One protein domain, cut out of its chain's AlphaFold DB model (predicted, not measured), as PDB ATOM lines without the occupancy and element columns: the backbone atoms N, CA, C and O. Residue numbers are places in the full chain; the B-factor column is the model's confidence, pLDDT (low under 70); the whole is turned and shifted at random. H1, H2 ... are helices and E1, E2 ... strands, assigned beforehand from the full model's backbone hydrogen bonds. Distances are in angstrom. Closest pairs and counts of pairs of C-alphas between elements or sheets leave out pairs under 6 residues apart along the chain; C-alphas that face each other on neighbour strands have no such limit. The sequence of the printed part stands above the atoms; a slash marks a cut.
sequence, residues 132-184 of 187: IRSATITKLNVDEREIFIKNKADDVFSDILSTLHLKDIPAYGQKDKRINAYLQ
ATOM      1  N   ILE A 132     202.242 247.972 152.544       91.31
ATOM      2  CA  ILE A 132     201.958 249.266 153.186       91.31
ATOM      3  C   ILE A 132     200.473 249.375 153.560       91.31
ATOM      4  O   ILE A 132     200.152 249.786 154.672       91.31
ATOM      5  N   ARG A 133     199.558 248.966 152.674       90.12
ATOM      6  CA  ARG A 133     198.107 248.972 152.934       90.12
ATOM      7  C   ARG A 133     197.705 248.007 154.048       90.12
ATOM      8  O   ARG A 133     196.748 248.285 154.762       90.12
ATOM      9  N   SER A 134     198.431 246.902 154.221       90.81
ATOM     10  CA  SER A 134     198.178 245.922 155.283       90.81
ATOM     11  C   SER A 134     198.463 246.471 156.687       90.81
ATOM     12  O   SER A 134     197.915 245.959 157.668       90.81
ATOM     13  N   ALA A 135     199.276 247.531 156.794       89.56
ATOM     14  CA  ALA A 135     199.674 248.161 158.049       89.56
ATOM     15  C   ALA A 135     198.524 248.971 158.676       89.56
ATOM     16  O   ALA A 135     198.527 250.200 158.726       89.56
ATOM     17  N   THR A 136     197.517 248.251 159.164       89.94
ATOM     18  CA  THR A 136     196.290 248.803 159.743       89.94
ATOM     19  C   THR A 136     196.258 248.642 161.260       89.94
ATOM     20  O   THR A 136     196.860 247.736 161.843       89.94
ATOM     21  N   ILE A 137     195.534 249.547 161.916       89.75
ATOM     22  CA  ILE A 137     195.334 249.550 163.363       89.75
ATOM     23  C   ILE A 137     193.834 249.619 163.635       89.75
ATOM     24  O   ILE A 137     193.142 250.498 163.118       89.75
ATOM     25  N   THR A 138     193.345 248.723 164.484       88.94
ATOM     26  CA  THR A 138     191.957 248.705 164.945       88.94
ATOM     27  C   THR A 138     191.834 249.527 166.224       88.94
ATOM     28  O   THR A 138     192.595 249.327 167.171       88.94
ATOM     29  N   LYS A 139     190.881 250.464 166.259       87.94
ATOM     30  CA  LYS A 139     190.584 251.297 167.434       87.94
ATOM     31  C   LYS A 139     189.426 250.682 168.214       87.94
ATOM     32  O   LYS A 139     188.402 250.367 167.614       87.94
ATOM     33  N   LEU A 140     189.570 250.543 169.527       87.50
ATOM     34  CA  LEU A 140     188.545 250.032 170.431       87.50
ATOM     35  C   LEU A 140     188.323 251.015 171.579       87.50
ATOM     36  O   LEU A 140     189.277 251.552 172.137       87.50
ATOM     37  N   ASN A 141     187.059 251.199 171.951       86.75
ATOM     38  CA  ASN A 141     186.671 251.949 173.140       86.75
ATOM     39  C   ASN A 141     186.206 250.962 174.204       86.75
ATOM     40  O   ASN A 141     185.188 250.298 174.024       86.75
ATOM     41  N   VAL A 142     186.961 250.867 175.296       82.38
ATOM     42  CA  VAL A 142     186.634 250.018 176.448       82.38
ATOM     43  C   VAL A 142     186.685 250.897 177.689       82.38
ATOM     44  O   VAL A 142     187.710 251.526 177.937       82.38
ATOM     45  N   ASP A 143     185.581 250.979 178.434       81.00
ATOM     46  CA  ASP A 143     185.482 251.726 179.699       81.00
ATOM     47  C   ASP A 143     186.027 253.169 179.614       81.00
ATOM     48  O   ASP A 143     186.903 253.573 180.378       81.00
ATOM     49  N   GLU A 144     185.553 253.937 178.623       79.00
ATOM     50  CA  GLU A 144     185.978 255.322 178.321       79.00
ATOM     51  C   GLU A 144     187.463 255.496 177.923       79.00
ATOM     52  O   GLU A 144     187.964 256.621 177.805       79.00
ATOM     53  N   ARG A 145     188.189 254.401 177.656       77.50
ATOM     54  CA  ARG A 145     189.588 254.412 177.202       77.50
ATOM     55  C   ARG A 145     189.695 254.019 175.727       77.50
ATOM     56  O   ARG A 145     189.208 252.967 175.320       77.50
ATOM     57  N   GLU A 146     190.398 254.845 174.945       81.25
ATOM     58  CA  GLU A 146     190.787 254.540 173.557       81.25
ATOM     59  C   GLU A 146     192.015 253.617 173.547       81.25
ATOM     60  O   GLU A 146     193.131 254.037 173.883       81.25
ATOM     61  N   ILE A 147     191.808 252.370 173.136       85.00
ATOM     62  CA  ILE A 147     192.842 251.351 172.954       85.00
ATOM     63  C   ILE A 147     193.006 251.083 171.457       85.00
ATOM     64  O   ILE A 147     192.050 251.118 170.685       85.00
ATOM     65  N   PHE A 148     194.228 250.793 171.038       85.94
ATOM     66  CA  PHE A 148     194.561 250.412 169.675       85.94
ATOM     67  C   PHE A 148     195.151 249.015 169.657       85.94
ATOM     68  O   PHE A 148     195.931 248.666 170.542       85.94
ATOM     69  N   ILE A 149     194.809 248.250 168.627       87.19
ATOM     70  CA  ILE A 149     195.379 246.937 168.343       87.19
ATOM     71  C   ILE A 149     195.969 246.982 166.937       87.19
ATOM     72  O   ILE A 149     195.275 247.311 165.974       87.19
ATOM     73  N   LYS A 150     197.258 246.671 166.820       87.38
ATOM     74  CA  LYS A 150     197.945 246.522 165.539       87.38
ATOM     75  C   LYS A 150     197.463 245.231 164.878       87.38
ATOM     76  O   LYS A 150     197.555 244.159 165.477       87.38
ATOM     77  N   ASN A 151     196.992 245.322 163.640       86.50
ATOM     78  CA  ASN A 151     196.654 244.135 162.865       86.50
ATOM     79  C   ASN A 151     197.934 243.461 162.346       86.50
ATOM     80  O   ASN A 151     198.981 244.100 162.206       86.50
ATOM     81  N   LYS A 152     197.866 242.157 162.060       84.00
ATOM     82  CA  LYS A 152     198.996 241.449 161.449       84.00
ATOM     83  C   LYS A 152     199.249 242.039 160.057       84.00
ATOM     84  O   LYS A 152     198.401 241.913 159.180       84.00
ATOM     85  N   ALA A 153     200.400 242.683 159.894       82.00
ATOM     86  CA  ALA A 153     200.860 243.200 158.612       82.00
ATOM     87  C   ALA A 153     201.566 242.100 157.804       82.00
ATOM     88  O   ALA A 153     201.945 241.063 158.358       82.00
ATOM     89  N   ASP A 154     201.737 242.343 156.508       88.31
ATOM     90  CA  ASP A 154     202.498 241.482 155.598       88.31
ATOM     91  C   ASP A 154     203.971 241.352 156.043       88.31
ATOM     92  O   ASP A 154     204.551 242.285 156.608       88.31
ATOM     93  N   ASP A 155     204.609 240.217 155.760       89.56
ATOM     94  CA  ASP A 155     206.036 240.009 156.037       89.56
ATOM     95  C   ASP A 155     206.905 241.026 155.271       89.56
ATOM     96  O   ASP A 155     207.904 241.527 155.796       89.56
ATOM     97  N   VAL A 156     206.466 241.432 154.073       93.44
ATOM     98  CA  VAL A 156     207.093 242.499 153.278       93.44
ATOM     99  C   VAL A 156     207.082 243.836 154.030       93.44
ATOM    100  O   VAL A 156     208.023 244.621 153.910       93.44
ATOM    101  N   PHE A 157     206.070 244.104 154.862       93.62
ATOM    102  CA  PHE A 157     206.028 245.326 155.670       93.62
ATOM    103  C   PHE A 157     207.128 245.338 156.738       93.62
ATOM    104  O   PHE A 157     207.738 246.376 156.992       93.62
ATOM    105  N   SER A 158     207.445 244.177 157.315       91.56
ATOM    106  CA  SER A 158     208.563 244.048 158.258       91.56
ATOM    107  C   SER A 158     209.909 244.300 157.570       91.56
ATOM    108  O   SER A 158     210.763 245.009 158.109       91.56
ATOM    109  N   ASP A 159     210.075 243.802 156.341       94.12
ATOM    110  CA  ASP A 159     211.252 244.090 155.515       94.12
ATOM    111  C   ASP A 159     211.379 245.591 155.202       94.12
ATOM    112  O   ASP A 159     212.481 246.141 155.301       94.12
ATOM    113  N   ILE A 160     210.269 246.274 154.899       94.81
ATOM    114  CA  ILE A 160     210.231 247.730 154.688       94.81
ATOM    115  C   ILE A 160     210.704 248.472 155.942       94.81
ATOM    116  O   ILE A 160     211.597 249.316 155.846       94.81
ATOM    117  N   LEU A 161     210.164 248.139 157.120       93.62
ATOM    118  CA  LEU A 161     210.572 248.771 158.380       93.62
ATOM    119  C   LEU A 161     212.072 248.595 158.636       93.62
ATOM    120  O   LEU A 161     212.763 249.563 158.956       93.62
ATOM    121  N   SER A 162     212.590 247.381 158.433       93.38
ATOM    122  CA  SER A 162     214.015 247.088 158.623       93.38
ATOM    123  C   SER A 162     214.913 247.847 157.640       93.38
ATOM    124  O   SER A 162     215.967 248.354 158.029       93.38
ATOM    125  N   THR A 163     214.472 247.984 156.386       94.62
ATOM    126  CA  THR A 163     215.198 248.680 155.315       94.62
ATOM    127  C   THR A 163     215.268 250.181 155.574       94.62
ATOM    128  O   THR A 163     216.299 250.797 155.322       94.62
ATOM    129  N   LEU A 164     214.194 250.760 156.118       93.62
ATOM    130  CA  LEU A 164     214.111 252.181 156.462       93.62
ATOM    131  C   LEU A 164     214.628 252.501 157.873       93.62
ATOM    132  O   LEU A 164     214.561 253.653 158.295       93.62
ATOM    133  N   HIS A 165     215.125 251.503 158.611       92.62
ATOM    134  CA  HIS A 165     215.550 251.641 160.007       92.62
ATOM    135  C   HIS A 165     214.452 252.201 160.932       92.62
ATOM    136  O   HIS A 165     214.727 252.916 161.898       92.62
ATOM    137  N   LEU A 166     213.193 251.865 160.642       90.56
ATOM    138  CA  LEU A 166     212.036 252.285 161.420       90.56
ATOM    139  C   LEU A 166     211.719 251.261 162.508       90.56
ATOM    140  O   LEU A 166     211.757 250.048 162.294       90.56
ATOM    141  N   LYS A 167     211.376 251.762 163.695       87.12
ATOM    142  CA  LYS A 167     210.946 250.921 164.811       87.12
ATOM    143  C   LYS A 167     209.493 250.501 164.612       87.12
ATOM    144  O   LYS A 167     208.638 251.342 164.349       87.12
ATOM    145  N   ASP A 168     209.222 249.214 164.807       85.31
ATOM    146  CA  ASP A 168     207.857 248.710 164.776       85.31
ATOM    147  C   ASP A 168     207.044 249.189 165.992       85.31
ATOM    148  O   ASP A 168     207.563 249.339 167.107       85.31
ATOM    149  N   ILE A 169     205.755 249.432 165.770       84.00
ATOM    150  CA  ILE A 169     204.816 249.832 166.814       84.00
ATOM    151  C   ILE A 169     204.387 248.611 167.641       84.00
ATOM    152  O   ILE A 169     204.350 247.486 167.131       84.00
ATOM    153  N   PRO A 170     204.038 248.796 168.923       83.12
ATOM    154  CA  PRO A 170     203.581 247.691 169.754       83.12
ATOM    155  C   PRO A 170     202.257 247.093 169.256       83.12
ATOM    156  O   PRO A 170     201.431 247.780 168.659       83.12
ATOM    157  N   ALA A 171     202.033 245.811 169.567       84.25
ATOM    158  CA  ALA A 171     200.827 245.076 169.172       84.25
ATOM    159  C   ALA A 171     199.526 245.694 169.716       84.25
ATOM    160  O   ALA A 171     198.475 245.571 169.097       84.25
ATOM    161  N   TYR A 172     199.597 246.365 170.862       84.06
ATOM    162  CA  TYR A 172     198.510 247.165 171.406       84.06
ATOM    163  C   TYR A 172     199.066 248.349 172.200       84.06
ATOM    164  O   TYR A 172     200.214 248.329 172.656       84.06
ATOM    165  N   GLY A 173     198.245 249.377 172.384       78.69
ATOM    166  CA  GLY A 173     198.591 250.544 173.189       78.69
ATOM    167  C   GLY A 173     197.379 251.414 173.484       78.69
ATOM    168  O   GLY A 173     196.343 251.287 172.835       78.69
ATOM    169  N   GLN A 174     197.503 252.303 174.462       73.94
ATOM    170  CA  GLN A 174     196.477 253.300 174.773       73.94
ATOM    171  C   GLN A 174     196.929 254.675 174.280       73.94
ATOM    172  O   GLN A 174     198.126 254.980 174.279       73.94
ATOM    173  N   LYS A 175     195.976 255.516 173.862       65.31
ATOM    174  CA  LYS A 175     196.269 256.925 173.571       65.31
ATOM    175  C   LYS A 175     196.649 257.648 174.859       65.31
ATOM    176  O   LYS A 175     195.791 257.836 175.723       65.31
ATOM    177  N   ASP A 176     197.885 258.124 174.970       58.94
ATOM    178  CA  ASP A 176     198.197 259.127 175.983       58.94
ATOM    179  C   ASP A 176     197.848 260.520 175.436       58.94
ATOM    180  O   ASP A 176     198.470 261.013 174.489       58.94
ATOM    181  N   LYS A 177     196.834 261.163 176.032       56.09
ATOM    182  CA  LYS A 177     196.374 262.511 175.653       56.09
ATOM    183  C   LYS A 177     197.458 263.585 175.840       56.09
ATOM    184  O   LYS A 177     197.297 264.677 175.305       56.09
ATOM    185  N   ARG A 178     198.537 263.307 176.586       51.84
ATOM    186  CA  ARG A 178     199.598 264.281 176.899       51.84
ATOM    187  C   ARG A 178     200.775 264.272 175.925       51.84
ATOM    188  O   ARG A 178     201.462 265.281 175.833       51.84
ATOM    189  N   ILE A 179     201.021 263.166 175.217       50.69
ATOM    190  CA  ILE A 179     202.253 262.988 174.420       50.69
ATOM    191  C   ILE A 179     201.948 262.743 172.929       50.69
ATOM    192  O   ILE A 179     202.863 262.695 172.118       50.69
ATOM    193  N   ASN A 180     200.675 262.613 172.518       49.25
ATOM    194  CA  ASN A 180     200.318 262.148 171.161       49.25
ATOM    195  C   ASN A 180     201.091 260.869 170.764       49.25
ATOM    196  O   ASN A 180     201.367 260.627 169.592       49.25
ATOM    197  N   ALA A 181     201.453 260.050 171.754       49.72
ATOM    198  CA  ALA A 181     202.251 258.849 171.583       49.72
ATOM    199  C   ALA A 181     201.476 257.637 172.107       49.72
ATOM    200  O   ALA A 181     200.768 257.708 173.114       49.72
ATOM    201  N   TYR A 182     201.611 256.522 171.394       52.84
ATOM    202  CA  TYR A 182     200.999 255.246 171.739       52.84
ATOM    203  C   TYR A 182     201.913 254.525 172.732       52.84
ATOM    204  O   TYR A 182     202.990 254.055 172.362       52.84
ATOM    205  N   LEU A 183     201.514 254.471 174.003       51.88
ATOM    206  CA  LEU A 183     202.290 253.804 175.047       51.88
ATOM    207  C   LEU A 183     201.854 252.340 175.186       51.88
ATOM    208  O   LEU A 183     200.660 252.032 175.208       51.88
ATOM    209  N   GLN A 184     202.837 251.440 175.312       48.97
ATOM    210  CA  GLN A 184     202.599 250.090 175.823       48.97
ATOM    211  C   GLN A 184     202.123 250.197 177.269       48.97
ATOM    212  O   GLN A 184     202.844 250.717 178.120       48.97
TER     213      GLN A 184
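This is residues 132 to 184 of the 187 residues of the protein "DDE_Tnp_1 domain-containing protein" of Caldibacillus thermoamylovorans (UniProt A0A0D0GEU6). What shape is this? A twisted antiparallel sheet of two hairpins, E1 with E2 and E3 with E4, makes one end, and the lone helix H1 lies off the sheet at the other. What builds it? The 53 printed residues include E1, E2, H1, E3 and E4 along the chain; the sheet's order is E1 - E2 - E3 - E4, the class mixed. How compact is it? It is loose, with a radius of gyration of the C-alphas of 12.5 A and spans of 37 by 20 by 15 A.

How do the strands pair? E1, residues 137 to 142, and E2, residues 145 to 150, form an antiparallel hairpin at 152 degrees; N 138 and O 149, 2.8 A apart, are within hydrogen-bond range. E3, residues 172 to 176, is antiparallel to E2 at 141 degrees, with N 148 and O 173 at 2.8 A, and forms a hairpin with E4, residues 181 to 183, with N 174 and O 183 at 3.3 A. Where is the helix? H1, residues 155 to 163, is not on the sheet; every O i to N i+4 pair in it is within hydrogen-bond range.

Where does E1 begin? C-alpha 137 is at (195.334, 249.550, 163.363). How long are the elements? E1 spans 15.7 A, E2 16.4 A, H1 12.6 A, E3 12.8 A and E4 6.1 A, from first to last C-alpha. Where does E4 end? C-alpha 183 is at (202.290, 253.804, 175.047).

How large is it? The two C-alphas farthest apart, of Asp 143 and Thr 163, are 38.6 A apart. Is it continuous? The printed part has no cut and no long link. Where is confidence low? Residues 175 to 184 have pLDDT under 70.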